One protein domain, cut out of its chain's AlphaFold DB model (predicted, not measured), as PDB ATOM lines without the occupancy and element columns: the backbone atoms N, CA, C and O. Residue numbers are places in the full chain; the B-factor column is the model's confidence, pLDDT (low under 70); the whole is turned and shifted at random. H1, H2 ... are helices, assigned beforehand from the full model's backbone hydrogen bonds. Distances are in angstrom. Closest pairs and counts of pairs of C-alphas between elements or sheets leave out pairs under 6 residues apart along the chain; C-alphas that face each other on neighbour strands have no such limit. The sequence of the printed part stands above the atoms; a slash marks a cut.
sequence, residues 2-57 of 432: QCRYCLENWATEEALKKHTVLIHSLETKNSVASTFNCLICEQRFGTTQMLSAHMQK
ATOM      1  N   GLN A   2     191.158 342.643 258.552       90.19
ATOM      2  CA  GLN A   2     192.227 341.818 259.146       90.19
ATOM      3  C   GLN A   2     193.248 341.398 258.079       90.19
ATOM      4  O   GLN A   2     192.867 341.069 256.956       90.19
ATOM      5  N   CYS A   3     194.538 341.394 258.416       91.00
ATOM      6  CA  CYS A   3     195.575 340.852 257.543       91.00
ATOM      7  C   CYS A   3     195.606 339.321 257.630       91.00
ATOM      8  O   CYS A   3     195.855 338.761 258.693       91.00
ATOM      9  N   ARG A   4     195.416 338.625 256.505       88.69
ATOM     10  CA  ARG A   4     195.374 337.152 256.469       88.69
ATOM     11  C   ARG A   4     196.729 336.483 256.782       88.69
ATOM     12  O   ARG A   4     196.750 335.310 257.132       88.69
ATOM     13  N   TYR A   5     197.845 337.203 256.656       90.25
ATOM     14  CA  TYR A   5     199.196 336.651 256.847       90.25
ATOM     15  C   TYR A   5     199.689 336.718 258.302       90.25
ATOM     16  O   TYR A   5     200.413 335.831 258.740       90.25
ATOM     17  N   CYS A   6     199.279 337.733 259.066       88.62
ATOM     18  CA  CYS A   6     199.729 337.959 260.450       88.62
ATOM     19  C   CYS A   6     198.585 338.087 261.477       88.62
ATOM     20  O   CYS A   6     198.841 338.179 262.675       88.62
ATOM     21  N   LEU A   7     197.330 338.091 261.015       90.50
ATOM     22  CA  LEU A   7     196.095 338.282 261.789       90.50
ATOM     23  C   LEU A   7     195.963 339.634 262.522       90.50
ATOM     24  O   LEU A   7     195.037 339.806 263.318       90.50
ATOM     25  N   GLU A   8     196.809 340.622 262.216       88.50
ATOM     26  CA  GLU A   8     196.662 341.996 262.717       88.50
ATOM     27  C   GLU A   8     195.408 342.688 262.155       88.50
ATOM     28  O   GLU A   8     195.072 342.548 260.975       88.50
ATOM     29  N   ASN A   9     194.736 343.476 262.999       90.94
ATOM     30  CA  ASN A   9     193.542 344.240 262.642       90.94
ATOM     31  C   ASN A   9     193.889 345.692 262.287       90.94
ATOM     32  O   ASN A   9     194.581 346.380 263.031       90.94
ATOM     33  N   TRP A  10     193.343 346.160 261.165       92.06
ATOM     34  CA  TRP A  10     193.587 347.470 260.563       92.06
ATOM     35  C   TRP A  10     192.263 348.207 260.320       92.06
ATOM     36  O   TRP A  10     191.280 347.604 259.877       92.06
ATOM     37  N   ALA A  11     192.239 349.513 260.606       89.56
ATOM     38  CA  ALA A  11     191.020 350.327 260.565       89.56
ATOM     39  C   ALA A  11     190.440 350.487 259.148       89.56
ATOM     40  O   ALA A  11     189.237 350.317 258.967       89.56
ATOM     41  N   THR A  12     191.281 350.750 258.142       93.50
ATOM     42  CA  THR A  12     190.859 350.944 256.741       93.50
ATOM     43  C   THR A  12     191.554 349.971 255.785       93.50
ATOM     44  O   THR A  12     192.552 349.328 256.132       93.50
ATOM     45  N   GLU A  13     191.035 349.853 254.562       91.50
ATOM     46  CA  GLU A  13     191.606 348.979 253.533       91.50
ATOM     47  C   GLU A  13     192.946 349.517 252.997       91.50
ATOM     48  O   GLU A  13     193.859 348.743 252.713       91.50
ATOM     49  N   GLU A  14     193.121 350.838 252.926       90.50
ATOM     50  CA  GLU A  14     194.375 351.493 252.518       90.50
ATOM     51  C   GLU A  14     195.476 351.249 253.551       90.50
ATOM     52  O   GLU A  14     196.634 351.041 253.186       90.50
ATOM     53  N   ALA A  15     195.120 351.256 254.840       89.88
ATOM     54  CA  ALA A  15     196.044 350.942 255.922       89.88
ATOM     55  C   ALA A  15     196.498 349.473 255.848       89.88
ATOM     56  O   ALA A  15     197.698 349.202 255.917       89.88
ATOM     57  N   LEU A  16     195.570 348.543 255.586       91.50
ATOM     58  CA  LEU A  16     195.896 347.134 255.342       91.50
ATOM     59  C   LEU A  16     196.768 346.946 254.085       91.50
ATOM     60  O   LEU A  16     197.774 346.243 254.140       91.50
ATOM     61  N   LYS A  17     196.446 347.607 252.964       88.81
ATOM     62  CA  LYS A  17     197.262 347.569 251.733       88.81
ATOM     63  C   LYS A  17     198.687 348.073 251.985       88.81
ATOM     64  O   LYS A  17     199.643 347.431 251.552       88.81
ATOM     65  N   LYS A  18     198.845 349.175 252.732       88.44
ATOM     66  CA  LYS A  18     200.156 349.697 253.155       88.44
ATOM     67  C   LYS A  18     200.904 348.696 254.041       88.44
ATOM     68  O   LYS A  18     202.074 348.443 253.777       88.44
ATOM     69  N   HIS A  19     200.245 348.090 255.031       89.56
ATOM     70  CA  HIS A  19     200.829 347.031 255.865       89.56
ATOM     71  C   HIS A  19     201.351 345.857 255.016       89.56
ATOM     72  O   HIS A  19     202.523 345.497 255.130       89.56
ATOM     73  N   THR A  20     200.528 345.318 254.109       88.50
ATOM     74  CA  THR A  20     200.910 344.196 253.237       88.50
ATOM     75  C   THR A  20     202.119 344.543 252.370       88.50
ATOM     76  O   THR A  20     203.060 343.761 252.310       88.50
ATOM     77  N   VAL A  21     202.163 345.735 251.762       86.38
ATOM     78  CA  VAL A  21     203.323 346.166 250.957       86.38
ATOM     79  C   VAL A  21     204.576 346.410 251.812       86.38
ATOM     80  O   VAL A  21     205.687 346.204 251.332       86.38
ATOM     81  N   LEU A  22     204.443 346.842 253.070       85.44
ATOM     82  CA  LEU A  22     205.583 347.133 253.952       85.44
ATOM     83  C   LEU A  22     206.196 345.887 254.608       85.44
ATOM     84  O   LEU A  22     207.418 345.843 254.780       85.44
ATOM     85  N   ILE A  23     205.367 344.907 254.974       84.56
ATOM     86  CA  ILE A  23     205.770 343.674 255.667       84.56
ATOM     87  C   ILE A  23     205.837 342.516 254.663       84.56
ATOM     88  O   ILE A  23     206.929 342.115 254.253       84.56
ATOM     89  N   HIS A  24     204.675 342.069 254.184       85.88
ATOM     90  CA  HIS A  24     204.472 340.925 253.284       85.88
ATOM     91  C   HIS A  24     204.724 341.276 251.802       85.88
ATOM     92  O   HIS A  24     203.914 340.988 250.919       85.88
ATOM     93  N   SER A  25     205.843 341.953 251.526       84.00
ATOM     94  CA  SER A  25     206.217 342.389 250.176       84.00
ATOM     95  C   SER A  25     206.478 341.198 249.249       84.00
ATOM     96  O   SER A  25     207.203 340.277 249.616       84.00
ATOM     97  N   LEU A  26     205.976 341.275 248.013       81.56
ATOM     98  CA  LEU A  26     206.309 340.347 246.922       81.56
ATOM     99  C   LEU A  26     207.688 340.633 246.292       81.56
ATOM    100  O   LEU A  26     208.236 339.784 245.589       81.56
ATOM    101  N   GLU A  27     208.257 341.822 246.528       83.31
ATOM    102  CA  GLU A  27     209.549 342.236 245.975       83.31
ATOM    103  C   GLU A  27     210.586 342.590 247.044       83.31
ATOM    104  O   GLU A  27     210.291 343.203 248.074       83.31
ATOM    105  N   THR A  28     211.841 342.254 246.743       83.19
ATOM    106  CA  THR A  28     213.018 342.514 247.581       83.19
ATOM    107  C   THR A  28     213.244 344.000 247.861       83.19
ATOM    108  O   THR A  28     213.750 344.349 248.924       83.19
ATOM    109  N   LYS A  29     212.895 344.888 246.918       82.62
ATOM    110  CA  LYS A  29     212.993 346.345 247.076       82.62
ATOM    111  C   LYS A  29     211.611 346.908 247.404       82.62
ATOM    112  O   LYS A  29     210.714 346.879 246.572       82.62
ATOM    113  N   ASN A  30     211.464 347.483 248.591       80.56
ATOM    114  CA  ASN A  30     210.239 348.142 249.008       80.56
ATOM    115  C   ASN A  30     210.135 349.538 248.370       80.56
ATOM    116  O   ASN A  30     210.948 350.418 248.661       80.56
ATOM    117  N   SER A  31     209.137 349.746 247.510       72.44
ATOM    118  CA  SER A  31     208.903 351.025 246.826       72.44
ATOM    119  C   SER A  31     208.375 352.127 247.750       72.44
ATOM    120  O   SER A  31     208.685 353.293 247.530       72.44
ATOM    121  N   VAL A  32     207.617 351.769 248.792       76.06
ATOM    122  CA  VAL A  32     206.955 352.721 249.704       76.06
ATOM    123  C   VAL A  32     207.923 353.279 250.748       76.06
ATOM    124  O   VAL A  32     207.827 354.444 251.115       76.06
ATOM    125  N   ALA A  33     208.857 352.456 251.231       76.12
ATOM    126  CA  ALA A  33     209.743 352.806 252.344       76.12
ATOM    127  C   ALA A  33     211.244 352.702 252.016       76.12
ATOM    128  O   ALA A  33     212.049 352.558 252.935       76.12
ATOM    129  N   SER A  34     211.618 352.701 250.728       80.88
ATOM    130  CA  SER A  34     213.005 352.664 250.214       80.88
ATOM    131  C   SER A  34     213.952 351.686 250.943       80.88
ATOM    132  O   SER A  34     215.139 351.953 251.128       80.88
ATOM    133  N   THR A  35     213.413 350.549 251.376       87.44
ATOM    134  CA  THR A  35     214.075 349.544 252.223       87.44
ATOM    135  C   THR A  35     214.109 348.197 251.512       87.44
ATOM    136  O   THR A  35     213.394 347.983 250.534       87.44
ATOM    137  N   PHE A  36     214.952 347.281 251.978       87.62
ATOM    138  CA  PHE A  36     215.105 345.956 251.389       87.62
ATOM    139  C   PHE A  36     214.501 344.893 252.305       87.62
ATOM    140  O   PHE A  36     214.908 344.772 253.460       87.62
ATOM    141  N   ASN A  37     213.541 344.121 251.800       89.06
ATOM    142  CA  ASN A  37     212.844 343.088 252.563       89.06
ATOM    143  C   ASN A  37     213.402 341.700 252.206       89.06
ATOM    144  O   ASN A  37     213.594 341.362 251.036       89.06
ATOM    145  N   CYS A  38     213.642 340.871 253.219       90.06
ATOM    146  CA  CYS A  38     213.913 339.451 253.049       90.06
ATOM    147  C   CYS A  38     212.604 338.715 252.738       90.06
ATOM    148  O   CYS A  38     211.743 338.604 253.602       90.06
ATOM    149  N   LEU A  39     212.470 338.150 251.537       88.94
ATOM    150  CA  LEU A  39     211.260 337.417 251.135       88.94
ATOM    151  C   LEU A  39     211.073 336.066 251.857       88.94
ATOM    152  O   LEU A  39     210.017 335.455 251.727       88.94
ATOM    153  N   ILE A  40     212.080 335.611 252.618       90.25
ATOM    154  CA  ILE A  40     212.039 334.343 253.360       90.25
ATOM    155  C   ILE A  40     211.620 334.540 254.818       90.25
ATOM    156  O   ILE A  40     210.800 333.775 255.305       90.25
ATOM    157  N   CYS A  41     212.154 335.528 255.542       91.06
ATOM    158  CA  CYS A  41     211.826 335.763 256.959       91.06
ATOM    159  C   CYS A  41     211.191 337.133 257.248       91.06
ATOM    160  O   CYS A  41     211.082 337.516 258.410       91.06
ATOM    161  N   GLU A  42     210.820 337.876 256.201       90.69
ATOM    162  CA  GLU A  42     210.115 339.173 256.221       90.69
ATOM    163  C   GLU A  42     210.829 340.295 257.014       90.69
ATOM    164  O   GLU A  42     210.298 341.384 257.227       90.69
ATOM    165  N   GLN A  43     212.100 340.078 257.381       89.94
ATOM    166  CA  GLN A  43     212.968 341.082 258.000       89.94
ATOM    167  C   GLN A  43     213.338 342.198 257.014       89.94
ATOM    168  O   GLN A  43     213.557 341.956 255.824       89.94
ATOM    169  N   ARG A  44     213.446 343.427 257.530       90.88
ATOM    170  CA  ARG A  44     213.660 344.655 256.751       90.88
ATOM    171  C   ARG A  44     215.049 345.239 257.015       90.88
ATOM    172  O   ARG A  44     215.502 345.272 258.157       90.88
ATOM    173  N   PHE A  45     215.705 345.726 255.965       90.31
ATOM    174  CA  PHE A  45     217.087 346.214 255.983       90.31
ATOM    175  C   PHE A  45     217.209 347.565 255.272       90.31
ATOM    176  O   PHE A  45     216.554 347.801 254.256       90.31
ATOM    177  N   GLY A  46     218.085 348.441 255.769       89.50
ATOM    178  CA  GLY A  46     218.346 349.743 255.142       89.50
ATOM    179  C   GLY A  46     219.119 349.659 253.821       89.50
ATOM    180  O   GLY A  46     218.983 350.539 252.980       89.50
ATOM    181  N   THR A  47     219.917 348.604 253.610       88.88
ATOM    182  CA  THR A  47     220.804 348.481 252.440       88.88
ATOM    183  C   THR A  47     220.865 347.059 251.878       88.88
ATOM    184  O   THR A  47     220.711 346.067 252.600       88.88
ATOM    185  N   THR A  48     221.165 346.950 250.580       88.62
ATOM    186  CA  THR A  48     221.389 345.675 249.878       88.62
ATOM    187  C   THR A  48     222.534 344.867 250.498       88.62
ATOM    188  O   THR A  48     222.480 343.640 250.537       88.62
ATOM    189  N   GLN A  49     223.564 345.544 251.015       88.50
ATOM    190  CA  GLN A  49     224.720 344.932 251.671       88.50
ATOM    191  C   GLN A  49     224.309 344.223 252.969       88.50
ATOM    192  O   GLN A  49     224.701 343.075 253.184       88.50
ATOM    193  N   MET A  50     223.471 344.858 253.800       90.81
ATOM    194  CA  MET A  50     222.942 344.238 255.023       90.81
ATOM    195  C   MET A  50     222.059 343.026 254.704       90.81
ATOM    196  O   MET A  50     222.233 341.974 255.320       90.81
ATOM    197  N   LEU A  51     221.173 343.136 253.704       90.38
ATOM    198  CA  LEU A  51     220.353 342.008 253.253       90.38
ATOM    199  C   LEU A  51     221.222 340.852 252.719       90.38
ATOM    200  O   LEU A  51     220.994 339.701 253.078       90.38
ATOM    201  N   SER A  52     222.253 341.142 251.919       88.56
ATOM    202  CA  SER A  52     223.202 340.142 251.398       88.56
ATOM    203  C   SER A  52     223.968 339.420 252.516       88.56
ATOM    204  O   SER A  52     224.062 338.190 252.515       88.56
ATOM    205  N   ALA A  53     224.458 340.153 253.520       89.38
ATOM    206  CA  ALA A  53     225.117 339.561 254.684       89.38
ATOM    207  C   ALA A  53     224.155 338.682 255.507       89.38
ATOM    208  O   ALA A  53     224.522 337.583 255.929       89.38
ATOM    209  N   HIS A  54     222.905 339.123 255.685       90.25
ATOM    210  CA  HIS A  54     221.848 338.340 256.324       90.25
ATOM    211  C   HIS A  54     221.527 337.050 255.538       90.25
ATOM    212  O   HIS A  54     221.467 335.979 256.145       90.25
ATOM    213  N   MET A  55     221.413 337.123 254.203       88.69
ATOM    214  CA  MET A  55     221.225 335.961 253.319       88.69
ATOM    215  C   MET A  55     222.328 334.919 253.516       88.69
ATOM    216  O   MET A  55     222.046 333.764 253.815       88.69
ATOM    217  N   GLN A  56     223.593 335.336 253.422       85.62
ATOM    218  CA  GLN A  56     224.747 334.438 253.542       85.62
ATOM    219  C   GLN A  56     224.934 333.853 254.955       85.62
ATOM    220  O   GLN A  56     225.601 332.820 255.115       85.62
ATOM    221  N   LYS A  57     224.386 334.507 255.989       85.81
ATOM    222  CA  LYS A  57     224.474 334.067 257.388       85.81
ATOM    223  C   LYS A  57     223.373 333.074 257.763       85.81
ATOM    224  O   LYS A  57     223.699 332.045 258.352       85.81
TER     225      LYS A  57
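Overview. This is residues 2 to 57 of the 432 residues of an uncharacterized protein of Aedes albopictus (UniProt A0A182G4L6). What is the shape? There is little regular structure: two short helices, H1 and H2, sit toward opposite ends of an elongated outline, the looped residues 23 to 47 between them. How much is helix? Of 56 printed residues, 20 are in H1 and then H2, with no named strand: all helix. How dense? Only just loose, close to compact: radius of gyration of the C-alphas 12.2 A, spans 37 by 19 by 14 A.

Along the chain. Where is H1? It holds residues 13 to 22, 14.1 A from C-alpha 13 at (191.606, 348.979, 253.533) to C-alpha 22. And H2? It holds residues 48 to 57, 14.2 A to C-alpha 57 at (224.474, 334.067, 257.388).

Arrangement. Do the helices meet? H1 and H2 are apart, no C-alphas within 8 A. What of the backbone? Every O i to N i+4 pair in H1 and H2 is within hydrogen-bond range. Residues 36 to 37 pair with 44 to 45, antiparallel.

Size, cuts and confidence. How far does it reach? The farthest C-alphas, of Ala 11 and Gln 56, are 37.9 A apart. Any gaps or doubt? The H1 to H2 link is long, 25 residues. The printed part has no cut, and no printed residue is under 70 in pLDDT.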